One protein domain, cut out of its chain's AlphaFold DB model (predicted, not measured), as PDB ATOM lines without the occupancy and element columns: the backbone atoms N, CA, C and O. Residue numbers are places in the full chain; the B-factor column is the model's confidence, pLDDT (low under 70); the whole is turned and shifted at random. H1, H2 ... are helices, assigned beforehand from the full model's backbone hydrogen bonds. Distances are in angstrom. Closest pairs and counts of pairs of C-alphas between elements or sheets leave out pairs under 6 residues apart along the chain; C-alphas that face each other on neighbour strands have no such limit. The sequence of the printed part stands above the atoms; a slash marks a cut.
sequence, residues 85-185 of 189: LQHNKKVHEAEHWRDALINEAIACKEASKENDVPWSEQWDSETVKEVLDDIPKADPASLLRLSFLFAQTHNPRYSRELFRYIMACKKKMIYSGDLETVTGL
ATOM      1  N   LEU A  85     153.681 187.520 306.780       75.62
ATOM      2  CA  LEU A  85     154.706 188.392 306.198       75.62
ATOM      3  C   LEU A  85     154.689 188.329 304.669       75.62
ATOM      4  O   LEU A  85     154.706 189.368 304.017       75.62
ATOM      5  N   GLN A  86     154.584 187.128 304.098       80.00
ATOM      6  CA  GLN A  86     154.456 186.949 302.652       80.00
ATOM      7  C   GLN A  86     153.174 187.587 302.110       80.00
ATOM      8  O   GLN A  86     153.205 188.206 301.048       80.00
ATOM      9  N   HIS A  87     152.052 187.458 302.820       81.75
ATOM     10  CA  HIS A  87     150.801 188.105 302.432       81.75
ATOM     11  C   HIS A  87     150.927 189.634 302.446       81.75
ATOM     12  O   HIS A  87     150.594 190.275 301.454       81.75
ATOM     13  N   ASN A  88     151.468 190.206 303.523       82.44
ATOM     14  CA  ASN A  88     151.670 191.651 303.641       82.44
ATOM     15  C   ASN A  88     152.604 192.177 302.551       82.44
ATOM     16  O   ASN A  88     152.302 193.191 301.932       82.44
ATOM     17  N   LYS A  89     153.698 191.460 302.261       86.25
ATOM     18  CA  LYS A  89     154.616 191.823 301.177       86.25
ATOM     19  C   LYS A  89     153.883 191.909 299.834       86.25
ATOM     20  O   LYS A  89     154.013 192.908 299.141       86.25
ATOM     21  N   LYS A  90     153.045 190.916 299.514       87.75
ATOM     22  CA  LYS A  90     152.246 190.893 298.275       87.75
ATOM     23  C   LYS A  90     151.268 192.064 298.187       87.75
ATOM     24  O   LYS A  90     151.104 192.634 297.115       87.75
ATOM     25  N   VAL A  91     150.620 192.405 299.303       89.00
ATOM     26  CA  VAL A  91     149.716 193.562 299.371       89.00
ATOM     27  C   VAL A  91     150.487 194.849 299.095       89.00
ATOM     28  O   VAL A  91     150.081 195.602 298.218       89.00
ATOM     29  N   HIS A  92     151.622 195.060 299.763       90.75
ATOM     30  CA  HIS A  92     152.439 196.257 299.562       90.75
ATOM     31  C   HIS A  92     153.020 196.358 298.148       90.75
ATOM     32  O   HIS A  92     153.016 197.437 297.571       90.75
ATOM     33  N   GLU A  93     153.465 195.249 297.555       90.81
ATOM     34  CA  GLU A  93     153.893 195.223 296.150       90.81
ATOM     35  C   GLU A  93     152.742 195.610 295.205       90.81
ATOM     36  O   GLU A  93     152.938 196.374 294.266       90.81
ATOM     37  N   ALA A  94     151.520 195.130 295.457       91.69
ATOM     38  CA  ALA A  94     150.360 195.503 294.648       91.69
ATOM     39  C   ALA A  94     149.943 196.975 294.837       91.69
ATOM     40  O   ALA A  94     149.499 197.610 293.882       91.69
ATOM     41  N   GLU A  95     150.076 197.521 296.050       92.62
ATOM     42  CA  GLU A  95     149.893 198.954 296.320       92.62
ATOM     43  C   GLU A  95     150.937 199.789 295.576       92.62
ATOM     44  O   GLU A  95     150.572 200.755 294.911       92.62
ATOM     45  N   HIS A  96     152.202 199.369 295.625       94.81
ATOM     46  CA  HIS A  96     153.302 200.023 294.929       94.81
ATOM     47  C   HIS A  96     153.060 200.096 293.418       94.81
ATOM     48  O   HIS A  96     153.093 201.185 292.852       94.81
ATOM     49  N   TRP A  97     152.727 198.969 292.778       94.69
ATOM     50  CA  TRP A  97     152.458 198.940 291.338       94.69
ATOM     51  C   TRP A  97     151.244 199.779 290.938       94.69
ATOM     52  O   TRP A  97     151.279 200.479 289.930       94.69
ATOM     53  N   ARG A  98     150.173 199.751 291.738       94.50
ATOM     54  CA  ARG A  98     149.005 200.617 291.530       94.50
ATOM     55  C   ARG A  98     149.408 202.090 291.542       94.50
ATOM     56  O   ARG A  98     148.980 202.835 290.667       94.50
ATOM     57  N   ASP A  99     150.176 202.502 292.547       95.12
ATOM     58  CA  ASP A  99     150.571 203.900 292.711       95.12
ATOM     59  C   ASP A  99     151.526 204.338 291.598       95.12
ATOM     60  O   ASP A  99     151.343 205.418 291.044       95.12
ATOM     61  N   ALA A 100     152.471 203.481 291.202       94.62
ATOM     62  CA  ALA A 100     153.371 203.735 290.079       94.62
ATOM     63  C   ALA A 100     152.601 203.954 288.763       94.62
ATOM     64  O   ALA A 100     152.763 204.993 288.126       94.62
ATOM     65  N   LEU A 101     151.680 203.045 288.416       94.38
ATOM     66  CA  LEU A 101     150.863 203.144 287.199       94.38
ATOM     67  C   LEU A 101     149.967 204.388 287.183       94.38
ATOM     68  O   LEU A 101     149.813 205.039 286.152       94.38
ATOM     69  N   ILE A 102     149.364 204.727 288.325       94.06
ATOM     70  CA  ILE A 102     148.532 205.927 288.455       94.06
ATOM     71  C   ILE A 102     149.372 207.193 288.285       94.06
ATOM     72  O   ILE A 102     148.950 208.106 287.577       94.06
ATOM     73  N   ASN A 103     150.536 207.252 288.932       94.44
ATOM     74  CA  ASN A 103     151.410 208.417 288.869       94.44
ATOM     75  C   ASN A 103     151.939 208.634 287.448       94.44
ATOM     76  O   ASN A 103     151.893 209.758 286.954       94.44
ATOM     77  N   GLU A 104     152.365 207.566 286.769       94.38
ATOM     78  CA  GLU A 104     152.802 207.639 285.373       94.38
ATOM     79  C   GLU A 104     151.655 208.085 284.453       94.38
ATOM     80  O   GLU A 104     151.825 209.005 283.659       94.38
ATOM     81  N   ALA A 105     150.448 207.533 284.622       93.38
ATOM     82  CA  ALA A 105     149.284 207.930 283.830       93.38
ATOM     83  C   ALA A 105     148.916 209.415 284.014       93.38
ATOM     84  O   ALA A 105     148.542 210.089 283.052       93.38
ATOM     85  N   ILE A 106     149.016 209.944 285.239       93.31
ATOM     86  CA  ILE A 106     148.804 211.374 285.508       93.31
ATOM     87  C   ILE A 106     149.879 212.210 284.807       93.31
ATOM     88  O   ILE A 106     149.530 213.165 284.114       93.31
ATOM     89  N   ALA A 107     151.152 211.822 284.915       92.69
ATOM     90  CA  ALA A 107     152.254 212.524 284.259       92.69
ATOM     91  C   ALA A 107     152.096 212.540 282.727       92.69
ATOM     92  O   ALA A 107     152.229 213.590 282.099       92.69
ATOM     93  N   CYS A 108     151.721 211.412 282.115       91.00
ATOM     94  CA  CYS A 108     151.453 211.332 280.677       91.00
ATOM     95  C   CYS A 108     150.277 212.220 280.250       91.00
ATOM     96  O   CYS A 108     150.333 212.856 279.194       91.00
ATOM     97  N   LYS A 109     149.218 212.299 281.066       90.44
ATOM     98  CA  LYS A 109     148.080 213.194 280.819       90.44
ATOM     99  C   LYS A 109     148.505 214.662 280.850       90.44
ATOM    100  O   LYS A 109     148.091 215.435 279.987       90.44
ATOM    101  N   GLU A 110     149.299 215.044 281.846       90.88
ATOM    102  CA  GLU A 110     149.812 216.407 281.994       90.88
ATOM    103  C   GLU A 110     150.726 216.784 280.824       90.88
ATOM    104  O   GLU A 110     150.495 217.811 280.188       90.88
ATOM    105  N   ALA A 111     151.662 215.907 280.453       89.94
ATOM    106  CA  ALA A 111     152.541 216.106 279.302       89.94
ATOM    107  C   ALA A 111     151.763 216.206 277.979       89.94
ATOM    108  O   ALA A 111     152.062 217.049 277.137       89.94
ATOM    109  N   SER A 112     150.730 215.384 277.786       89.06
ATOM    110  CA  SER A 112     149.898 215.447 276.576       89.06
ATOM    111  C   SER A 112     149.131 216.768 276.483       89.06
ATOM    112  O   SER A 112     149.008 217.336 275.402       89.06
ATOM    113  N   LYS A 113     148.663 217.288 277.627       89.12
ATOM    114  CA  LYS A 113     148.006 218.597 277.715       89.12
ATOM    115  C   LYS A 113     148.970 219.747 277.410       89.12
ATOM    116  O   LYS A 113     148.555 220.708 276.782       89.12
ATOM    117  N   GLU A 114     150.220 219.662 277.857       89.81
ATOM    118  CA  GLU A 114     151.243 220.680 277.576       89.81
ATOM    119  C   GLU A 114     151.631 220.723 276.092       89.81
ATOM    120  O   GLU A 114     151.865 221.795 275.545       89.81
ATOM    121  N   ASN A 115     151.650 219.565 275.430       88.50
ATOM    122  CA  ASN A 115     152.020 219.446 274.019       88.50
ATOM    123  C   ASN A 115     150.824 219.553 273.050       88.50
ATOM    124  O   ASN A 115     151.007 219.357 271.850       88.50
ATOM    125  N   ASP A 116     149.609 219.819 273.550       84.31
ATOM    126  CA  ASP A 116     148.350 219.835 272.779       84.31
ATOM    127  C   ASP A 116     148.112 218.558 271.938       84.31
ATOM    128  O   ASP A 116     147.474 218.576 270.880       84.31
ATOM    129  N   VAL A 117     148.601 217.410 272.420       85.88
ATOM    130  CA  VAL A 117     148.433 216.108 271.760       85.88
ATOM    131  C   VAL A 117     147.263 215.352 272.401       85.88
ATOM    132  O   VAL A 117     147.177 215.276 273.630       85.88
ATOM    133  N   PRO A 118     146.352 214.747 271.613       84.25
ATOM    134  CA  PRO A 118     145.296 213.910 272.168       84.25
ATOM    135  C   PRO A 118     145.883 212.666 272.851       84.25
ATOM    136  O   PRO A 118     146.561 211.853 272.225       84.25
ATOM    137  N   TRP A 119     145.576 212.498 274.138       88.00
ATOM    138  CA  TRP A 119     145.973 211.325 274.916       88.00
ATOM    139  C   TRP A 119     144.923 210.213 274.820       88.00
ATOM    140  O   TRP A 119     143.726 210.469 274.976       88.00
ATOM    141  N   SER A 120     145.362 208.975 274.577       87.62
ATOM    142  CA  SER A 120     144.482 207.823 274.337       87.62
ATOM    143  C   SER A 120     144.604 206.736 275.414       87.62
ATOM    144  O   SER A 120     145.536 206.735 276.215       87.62
ATOM    145  N   GLU A 121     143.663 205.782 275.413       85.12
ATOM    146  CA  GLU A 121     143.667 204.617 276.318       85.12
ATOM    147  C   GLU A 121     144.886 203.696 276.126       85.12
ATOM    148  O   GLU A 121     145.234 202.947 277.037       85.12
ATOM    149  N   GLN A 122     145.533 203.751 274.960       85.00
ATOM    150  CA  GLN A 122     146.705 202.952 274.600       85.00
ATOM    151  C   GLN A 122     147.953 203.833 274.645       85.00
ATOM    152  O   GLN A 122     148.506 204.211 273.615       85.00
ATOM    153  N   TRP A 123     148.343 204.230 275.851       85.25
ATOM    154  CA  TRP A 123     149.533 205.039 276.073       85.25
ATOM    155  C   TRP A 123     150.744 204.152 276.365       85.25
ATOM    156  O   TRP A 123     150.612 203.070 276.940       85.25
ATOM    157  N   ASP A 124     151.923 204.607 275.948       85.19
ATOM    158  CA  ASP A 124     153.167 203.895 276.211       85.19
ATOM    159  C   ASP A 124     153.576 204.091 277.670       85.19
ATOM    160  O   ASP A 124     153.781 205.216 278.121       85.19
ATOM    161  N   SER A 125     153.689 202.978 278.392       88.00
ATOM    162  CA  SER A 125     154.067 202.938 279.801       88.00
ATOM    163  C   SER A 125     155.303 202.068 279.980       88.00
ATOM    164  O   SER A 125     155.344 200.924 279.507       88.00
ATOM    165  N   GLU A 126     156.305 202.593 280.676       89.44
ATOM    166  CA  GLU A 126     157.444 201.795 281.135       89.44
ATOM    167  C   GLU A 126     157.039 200.946 282.345       89.44
ATOM    168  O   GLU A 126     157.333 199.750 282.379       89.44
ATOM    169  N   THR A 127     156.225 201.498 283.253       89.38
ATOM    170  CA  THR A 127     155.741 200.777 284.442       89.38
ATOM    171  C   THR A 127     154.933 199.531 284.074       89.38
ATOM    172  O   THR A 127     155.037 198.510 284.745       89.38
ATOM    173  N   VAL A 128     154.132 199.552 282.999       90.94
ATOM    174  CA  VAL A 128     153.405 198.348 282.550       90.94
ATOM    175  C   VAL A 128     154.369 197.238 282.132       90.94
ATOM    176  O   VAL A 128     154.073 196.075 282.395       90.94
ATOM    177  N   LYS A 129     155.519 197.564 281.531       90.25
ATOM    178  CA  LYS A 129     156.532 196.558 281.167       90.25
ATOM    179  C   LYS A 129     157.130 195.926 282.423       90.25
ATOM    180  O   LYS A 129     157.133 194.706 282.532       90.25
ATOM    181  N   GLU A 130     157.501 196.743 283.408       90.62
ATOM    182  CA  GLU A 130     158.002 196.257 284.703       90.62
ATOM    183  C   GLU A 130     156.964 195.393 285.444       90.62
ATOM    184  O   GLU A 130     157.286 194.353 286.022       90.62
ATOM    185  N   VAL A 131     155.686 195.781 285.387       89.81
ATOM    186  CA  VAL A 131     154.586 195.001 285.971       89.81
ATOM    187  C   VAL A 131     154.406 193.665 285.255       89.81
ATOM    188  O   VAL A 131     154.077 192.678 285.911       89.81
ATOM    189  N   LEU A 132     154.597 193.605 283.935       90.31
ATOM    190  CA  LEU A 132     154.544 192.351 283.181       90.31
ATOM    191  C   LEU A 132     155.744 191.447 283.480       90.31
ATOM    192  O   LEU A 132     155.573 190.229 283.484       90.31
ATOM    193  N   ASP A 133     156.910 192.006 283.801       88.69
ATOM    194  CA  ASP A 133     158.062 191.217 284.249       88.69
ATOM    195  C   ASP A 133     157.788 190.543 285.611       88.69
ATOM    196  O   ASP A 133     158.089 189.362 285.794       88.69
ATOM    197  N   ASP A 134     157.151 191.252 286.555       85.56
ATOM    198  CA  ASP A 134     156.738 190.693 287.862       85.56
ATOM    199  C   ASP A 134     155.468 189.818 287.758       85.56
ATOM    200  O   ASP A 134     155.272 188.864 288.519       85.56
ATOM    201  N   ILE A 135     154.572 190.126 286.816       87.12
ATOM    202  CA  ILE A 135     153.268 189.471 286.640       87.12
ATOM    203  C   ILE A 135     153.007 189.169 285.149       87.12
ATOM    204  O   ILE A 135     152.130 189.781 284.530       87.12
ATOM    205  N   PRO A 136     153.651 188.133 284.572       83.69
ATOM    206  CA  PRO A 136     153.581 187.857 283.129       83.69
ATOM    207  C   PRO A 136     152.185 187.518 282.596       83.69
ATOM    208  O   PRO A 136     151.915 187.620 281.405       83.69
ATOM    209  N   LYS A 137     151.276 187.078 283.477       83.94
ATOM    210  CA  LYS A 137     149.889 186.722 283.126       83.94
ATOM    211  C   LYS A 137     148.917 187.908 283.197       83.94
ATOM    212  O   LYS A 137     147.712 187.697 283.042       83.94
ATOM    213  N   ALA A 138     149.392 189.110 283.518       87.62
ATOM    214  CA  ALA A 138     148.551 190.298 283.503       87.62
ATOM    215  C   ALA A 138     148.251 190.728 282.058       87.62
ATOM    216  O   ALA A 138     149.080 190.600 281.165       87.62
ATOM    217  N   ASP A 139     147.043 191.233 281.837       90.50
ATOM    218  CA  ASP A 139     146.635 191.842 280.578       90.50
ATOM    219  C   ASP A 139     147.027 193.331 280.592       90.50
ATOM    220  O   ASP A 139     146.487 194.091 281.411       90.50
ATOM    221  N   PRO A 140     147.943 193.770 279.710       90.88
ATOM    222  CA  PRO A 140     148.398 195.156 279.677       90.88
ATOM    223  C   PRO A 140     147.273 196.133 279.333       90.88
ATOM    224  O   PRO A 140     147.231 197.229 279.890       90.88
ATOM    225  N   ALA A 141     146.320 195.739 278.481       91.12
ATOM    226  CA  ALA A 141     145.218 196.613 278.082       91.12
ATOM    227  C   ALA A 141     144.343 197.002 279.284       91.12
ATOM    228  O   ALA A 141     143.972 198.166 279.447       91.12
ATOM    229  N   SER A 142     144.066 196.044 280.174       90.94
ATOM    230  CA  SER A 142     143.345 196.292 281.424       90.94
ATOM    231  C   SER A 142     144.087 197.263 282.352       90.94
ATOM    232  O   SER A 142     143.456 198.156 282.925       90.94
ATOM    233  N   LEU A 143     145.413 197.125 282.490       92.19
ATOM    234  CA  LEU A 143     146.236 198.010 283.328       92.19
ATOM    235  C   LEU A 143     146.257 199.445 282.784       92.19
ATOM    236  O   LEU A 143     145.996 200.392 283.535       92.19
ATOM    237  N   LEU A 144     146.502 199.601 281.481       93.62
ATOM    238  CA  LEU A 144     146.545 200.899 280.804       93.62
ATOM    239  C   LEU A 144     145.200 201.618 280.892       93.62
ATOM    240  O   LEU A 144     145.145 202.778 281.309       93.62
ATOM    241  N   ARG A 145     144.106 200.907 280.590       93.69
ATOM    242  CA  ARG A 145     142.747 201.457 280.615       93.69
ATOM    243  C   ARG A 145     142.341 201.938 282.004       93.69
ATOM    244  O   ARG A 145     141.815 203.040 282.142       93.69
ATOM    245  N   LEU A 146     142.561 201.132 283.044       93.19
ATOM    246  CA  LEU A 146     142.196 201.510 284.416       93.19
ATOM    247  C   LEU A 146     142.993 202.728 284.900       93.19
ATOM    248  O   LEU A 146     142.428 203.614 285.545       93.19
ATOM    249  N   SER A 147     144.276 202.790 284.547       93.62
ATOM    250  CA  SER A 147     145.156 203.912 284.892       93.62
ATOM    251  C   SER A 147     144.751 205.187 284.148       93.62
ATOM    252  O   SER A 147     144.621 206.247 284.759       93.62
ATOM    253  N   PHE A 148     144.419 205.071 282.860       94.06
ATOM    254  CA  PHE A 148     143.884 206.160 282.044       94.06
ATOM    255  C   PHE A 148     142.568 206.720 282.603       94.06
ATOM    256  O   PHE A 148     142.431 207.930 282.795       94.06
ATOM    257  N   LEU A 149     141.605 205.851 282.932       93.38
ATOM    258  CA  LEU A 149     140.320 206.262 283.512       93.38
ATOM    259  C   LEU A 149     140.497 206.955 284.867       93.38
ATOM    260  O   LEU A 149     139.784 207.922 285.167       93.38
ATOM    261  N   PHE A 150     141.453 206.492 285.681       95.06
ATOM    262  CA  PHE A 150     141.805 207.168 286.923       95.06
ATOM    263  C   PHE A 150     142.390 208.554 286.653       95.06
ATOM    264  O   PHE A 150     141.888 209.524 287.209       95.06
ATOM    265  N   ALA A 151     143.385 208.676 285.776       93.44
ATOM    266  CA  ALA A 151     143.990 209.965 285.449       93.44
ATOM    267  C   ALA A 151     142.967 210.951 284.863       93.44
ATOM    268  O   ALA A 151     143.030 212.148 285.130       93.44
ATOM    269  N   GLN A 152     141.978 210.478 284.099       91.56
ATOM    270  CA  GLN A 152     140.899 211.320 283.582       91.56
ATOM    271  C   GLN A 152     139.951 211.832 284.671       91.56
ATOM    272  O   GLN A 152     139.652 213.025 284.704       91.56
ATOM    273  N   THR A 153     139.473 210.940 285.541       92.50
ATOM    274  CA  THR A 153     138.322 211.213 286.424       92.50
ATOM    275  C   THR A 153     138.687 211.421 287.892       92.50
ATOM    276  O   THR A 153     137.839 211.847 288.672       92.50
ATOM    277  N   HIS A 154     139.907 211.053 288.293       91.56
ATOM    278  CA  HIS A 154     140.374 210.924 289.677       91.56
ATOM    279  C   HIS A 154     139.440 210.108 290.588       91.56
ATOM    280  O   HIS A 154     139.479 210.226 291.813       91.56
ATOM    281  N   ASN A 155     138.589 209.251 290.012       93.38
ATOM    282  CA  ASN A 155     137.640 208.465 290.786       93.38
ATOM    283  C   ASN A 155     138.368 207.315 291.517       93.38
ATOM    284  O   ASN A 155     138.909 206.421 290.854       93.38
ATOM    285  N   PRO A 156     138.313 207.242 292.865       92.38
ATOM    286  CA  PRO A 156     138.980 206.193 293.644       92.38
ATOM    287  C   PRO A 156     138.550 204.765 293.288       92.38
ATOM    288  O   PRO A 156     139.247 203.803 293.619       92.38
ATOM    289  N   ARG A 157     137.399 204.598 292.626       95.06
ATOM    290  CA  ARG A 157     136.936 203.305 292.119       95.06
ATOM    291  C   ARG A 157     137.971 202.641 291.210       95.06
ATOM    292  O   ARG A 157     138.246 201.464 291.414       95.06
ATOM    293  N   TYR A 158     138.565 203.377 290.271       93.31
ATOM    294  CA  TYR A 158     139.510 202.804 289.306       93.31
ATOM    295  C   TYR A 158     140.823 202.387 289.970       93.31
ATOM    296  O   TYR A 158     141.328 201.306 289.698       93.31
ATOM    297  N   SER A 159     141.302 203.165 290.944       91.38
ATOM    298  CA  SER A 159     142.451 202.791 291.783       91.38
ATOM    299  C   SER A 159     142.199 201.486 292.559       91.38
ATOM    300  O   SER A 159     143.047 200.591 292.605       91.38
ATOM    301  N   ARG A 160     140.991 201.320 293.116       93.88
ATOM    302  CA  ARG A 160     140.588 200.077 293.798       93.88
ATOM    303  C   ARG A 160     140.459 198.900 292.833       93.88
ATOM    304  O   ARG A 160     140.827 197.788 293.200       93.88
ATOM    305  N   GLU A 161     139.911 199.117 291.642       94.69
ATOM    306  CA  GLU A 161     139.799 198.083 290.606       94.69
ATOM    307  C   GLU A 161     141.181 197.648 290.107       94.69
ATOM    308  O   GLU A 161     141.428 196.446 290.035       94.69
ATOM    309  N   LEU A 162     142.106 198.590 289.898       92.56
ATOM    310  CA  LEU A 162     143.498 198.320 289.532       92.56
ATOM    311  C   LEU A 162     144.201 197.468 290.596       92.56
ATOM    312  O   LEU A 162     144.756 196.414 290.286       92.56
ATOM    313  N   PHE A 163     144.083 197.849 291.871       94.00
ATOM    314  CA  PHE A 163     144.607 197.051 292.982       94.00
ATOM    315  C   PHE A 163     144.029 195.630 293.006       94.00
ATOM    316  O   PHE A 163     144.766 194.649 293.120       94.00
ATOM    317  N   ARG A 164     142.699 195.496 292.888       93.75
ATOM    318  CA  ARG A 164     142.030 194.184 292.875       93.75
ATOM    319  C   ARG A 164     142.483 193.334 291.695       93.75
ATOM    320  O   ARG A 164     142.646 192.129 291.867       93.75
ATOM    321  N   TYR A 165     142.673 193.947 290.531       93.56
ATOM    322  CA  TYR A 165     143.143 193.280 289.326       93.56
ATOM    323  C   TYR A 165     144.557 192.717 289.521       93.56
ATOM    324  O   TYR A 165     144.756 191.508 289.383       93.56
ATOM    325  N   ILE A 166     145.503 193.551 289.965       92.19
ATOM    326  CA  ILE A 166     146.886 193.144 290.263       92.19
ATOM    327  C   ILE A 166     146.902 192.012 291.301       92.19
ATOM    328  O   ILE A 166     147.530 190.971 291.096       92.19
ATOM    329  N   MET A 167     146.137 192.158 292.386       91.31
ATOM    330  CA  MET A 167     146.007 191.125 293.417       91.31
ATOM    331  C   MET A 167     145.418 189.818 292.880       91.31
ATOM    332  O   MET A 167     145.860 188.738 293.277       91.31
ATOM    333  N   ALA A 168     144.432 189.880 291.981       90.62
ATOM    334  CA  ALA A 168     143.849 188.696 291.361       90.62
ATOM    335  C   ALA A 168     144.870 187.965 290.478       90.62
ATOM    336  O   ALA A 168     144.950 186.736 290.540       90.62
ATOM    337  N   CYS A 169     145.683 188.698 289.716       89.38
ATOM    338  CA  CYS A 169     146.755 188.127 288.902       89.38
ATOM    339  C   CYS A 169     147.846 187.484 289.770       89.38
ATOM    340  O   CYS A 169     148.146 186.302 289.579       89.38
ATOM    341  N   LYS A 170     148.344 188.183 290.803       86.50
ATOM    342  CA  LYS A 170     149.309 187.610 291.765       86.50
ATOM    343  C   LYS A 170     148.749 186.370 292.468       86.50
ATOM    344  O   LYS A 170     149.455 185.377 292.641       86.50
ATOM    345  N   LYS A 171     147.462 186.381 292.833       85.06
ATOM    346  CA  LYS A 171     146.785 185.222 293.432       85.06
ATOM    347  C   LYS A 171     146.752 184.036 292.466       85.06
ATOM    348  O   LYS A 171     147.130 182.941 292.867       85.06
ATOM    349  N   LYS A 172     146.343 184.242 291.208       84.06
ATOM    350  CA  LYS A 172     146.328 183.190 290.172       84.06
ATOM    351  C   LYS A 172     147.714 182.590 289.934       84.06
ATOM    352  O   LYS A 172     147.807 181.381 289.755       84.06
ATOM    353  N   MET A 173     148.767 183.408 289.974       80.94
ATOM    354  CA  MET A 173     150.144 182.950 289.783       80.94
ATOM    355  C   MET A 173     150.571 181.931 290.845       80.94
ATOM    356  O   MET A 173     151.150 180.906 290.499       80.94
ATOM    357  N   ILE A 174     150.199 182.165 292.108       73.81
ATOM    358  CA  ILE A 174     150.454 181.232 293.217       73.81
ATOM    359  C   ILE A 174     149.744 179.900 292.969       73.81
ATOM    360  O   ILE A 174     150.395 178.867 292.981       73.81
ATOM    361  N   TYR A 175     148.444 179.920 292.647       69.19
ATOM    362  CA  TYR A 175     147.720 178.676 292.353       69.19
ATOM    363  C   TYR A 175     148.314 177.925 291.157       69.19
ATOM    364  O   TYR A 175     148.330 176.701 291.172       69.19
ATOM    365  N   SER A 176     148.821 178.622 290.132       67.62
ATOM    366  CA  SER A 176     149.498 177.945 289.018       67.62
ATOM    367  C   SER A 176     150.879 177.389 289.381       67.62
ATOM    368  O   SER A 176     151.192 176.286 288.952       67.62
ATOM    369  N   GLY A 177     151.674 178.089 290.199       59.75
ATOM    370  CA  GLY A 177     152.978 177.588 290.659       59.75
ATOM    371  C   GLY A 177     152.857 176.432 291.663       59.75
ATOM    372  O   GLY A 177     153.650 175.490 291.643       59.75
ATOM    373  N   ASP A 178     151.810 176.444 292.490       51.88
ATOM    374  CA  ASP A 178     151.467 175.331 293.381       51.88
ATOM    375  C   ASP A 178     151.015 174.094 292.577       51.88
ATOM    376  O   ASP A 178     151.306 172.962 292.954       51.88
ATOM    377  N   LEU A 179     150.358 174.274 291.424       47.25
ATOM    378  CA  LEU A 179     150.009 173.160 290.534       47.25
ATOM    379  C   LEU A 179     151.240 172.574 289.827       47.25
ATOM    380  O   LEU A 179     151.346 171.354 289.700       47.25
ATOM    381  N   GLU A 180     152.194 173.404 289.407       45.62
ATOM    382  CA  GLU A 180     153.443 172.940 288.784       45.62
ATOM    383  C   GLU A 180     154.326 172.159 289.772       45.62
ATOM    384  O   GLU A 180     154.852 171.100 289.426       45.62
ATOM    385  N   THR A 181     154.408 172.592 291.036       45.50
ATOM    386  CA  THR A 181     155.157 171.869 292.086       45.50
ATOM    387  C   THR A 181     154.514 170.538 292.488       45.50
ATOM    388  O   THR A 181     155.230 169.572 292.753       45.50
ATOM    389  N   VAL A 182     153.182 170.435 292.472       44.19
ATOM    390  CA  VAL A 182     152.469 169.164 292.721       44.19
ATOM    391  C   VAL A 182     152.589 168.204 291.531       44.19
ATOM    392  O   VAL A 182     152.641 166.989 291.719       44.19
ATOM    393  N   THR A 183     152.685 168.726 290.307       46.09
ATOM    394  CA  THR A 183     152.826 167.903 289.092       46.09
ATOM    395  C   THR A 183     154.266 167.397 288.907       46.09
ATOM    396  O   THR A 183     154.465 166.289 288.409       46.09
ATOM    397  N   GLY A 184     155.267 168.132 289.405       39.38
ATOM    398  CA  GLY A 184     156.684 167.736 289.391       39.38
ATOM    399  C   GLY A 184     157.061 166.550 290.293       39.38
ATOM    400  O   GLY A 184     158.136 165.986 290.126       39.38
ATOM    401  N   LEU A 185     156.187 166.120 291.214       44.34
ATOM    402  CA  LEU A 185     156.393 164.917 292.041       44.34
ATOM    403  C   LEU A 185     155.843 163.627 291.405       44.34
ATOM    404  O   LEU A 185     155.967 162.560 291.997       44.34
TER     405      LEU A 185
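AT A GLANCE: This is residues 85 to 185 of the 189 residues of an uncharacterized protein of Desulfobulbus propionicus (UniProt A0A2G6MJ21). Two helical hairpins cross face to face: H1 with the short H2 beside it makes one layer, and H3 with H4 makes the other, with H1 crossing both H3 and H4. Residues 174 to 185, of which 174 to 183 belong to H4, run on past this body as a free arm, which sticks out and adds to the length. The printed part has 101 residues with four named helices, H1, H2, H3 and H4 along the chain, and no named strand; the class is all helix. The whole is only just loose, close to compact, with a radius of gyration of the C-alphas of 15.5 A, and spans 59 by 22 by 17 A.

HOW THE PARTS SIT: H1, residues 85 to 114, touches H2, residues 126 to 134, with residues 97 to 104 alone; the closest C-alphas are those of Leu 101 and Thr 127, 6.1 A apart. This hairpin has a shallow tilt of 20 degrees, opposite ways. H2 touches H3, residues 140 to 153, through residues 140 to 144 of H3 alone, with the C-alphas of Val 128 and Pro 140 closest at 6.6 A; this hairpin stands at a steep tilt of 44 degrees, opposite ways. H1 touches H3 with residues 101 to 109 alone, at a steep tilt of 62 degrees, the same way; the closest C-alphas are those of Ile 106 and Ala 151, 5.0 A apart. H3 and H4, residues 156 to 183, form a hairpin at a shallow tilt of 18 degrees, opposite ways; they touch, with the C-alphas of Phe 150 and Tyr 158 closest at 5.5 A. Residues 90 to 102 of H1 touch residues 159 to 170 of H4, at a steep tilt of 45 degrees, opposite ways, and the closest C-alphas are those of Arg 98 and Phe 163, 5.8 A apart. H2 and H4 are apart. The helix packing is part aligned, part crossed: of five touching pairs, 2 are at a shallow tilt. In H1, H2, H3 and H4 every O i to N i+4 pair is within hydrogen-bond range.

IN THESE COORDINATES: H1 begins at C-alpha 85, (154.706, 188.392, 306.198), and ends at C-alpha 114, (151.243, 220.680, 277.576), 43.3 A away. H2 has 9 residues and measures 13.0 A. H3 has 14 residues and measures 20.1 A. H4 has 28 residues and measures 41.0 A, ending at C-alpha 183, (152.826, 167.903, 289.092).

THE WHOLE: The C-alphas of Asp 116 and Leu 185, the two farthest apart, are 58.8 A apart. Without residues 174 to 185 the body spans 45 by 24 by 16 A. The printed part has no cut. The link from H1 to H2 is long, with 11 residues; those from H2 to H3 and from H3 to H4 are tight. The mean pLDDT of the printed part is 85.6, and residues 175 to 185 are under 70.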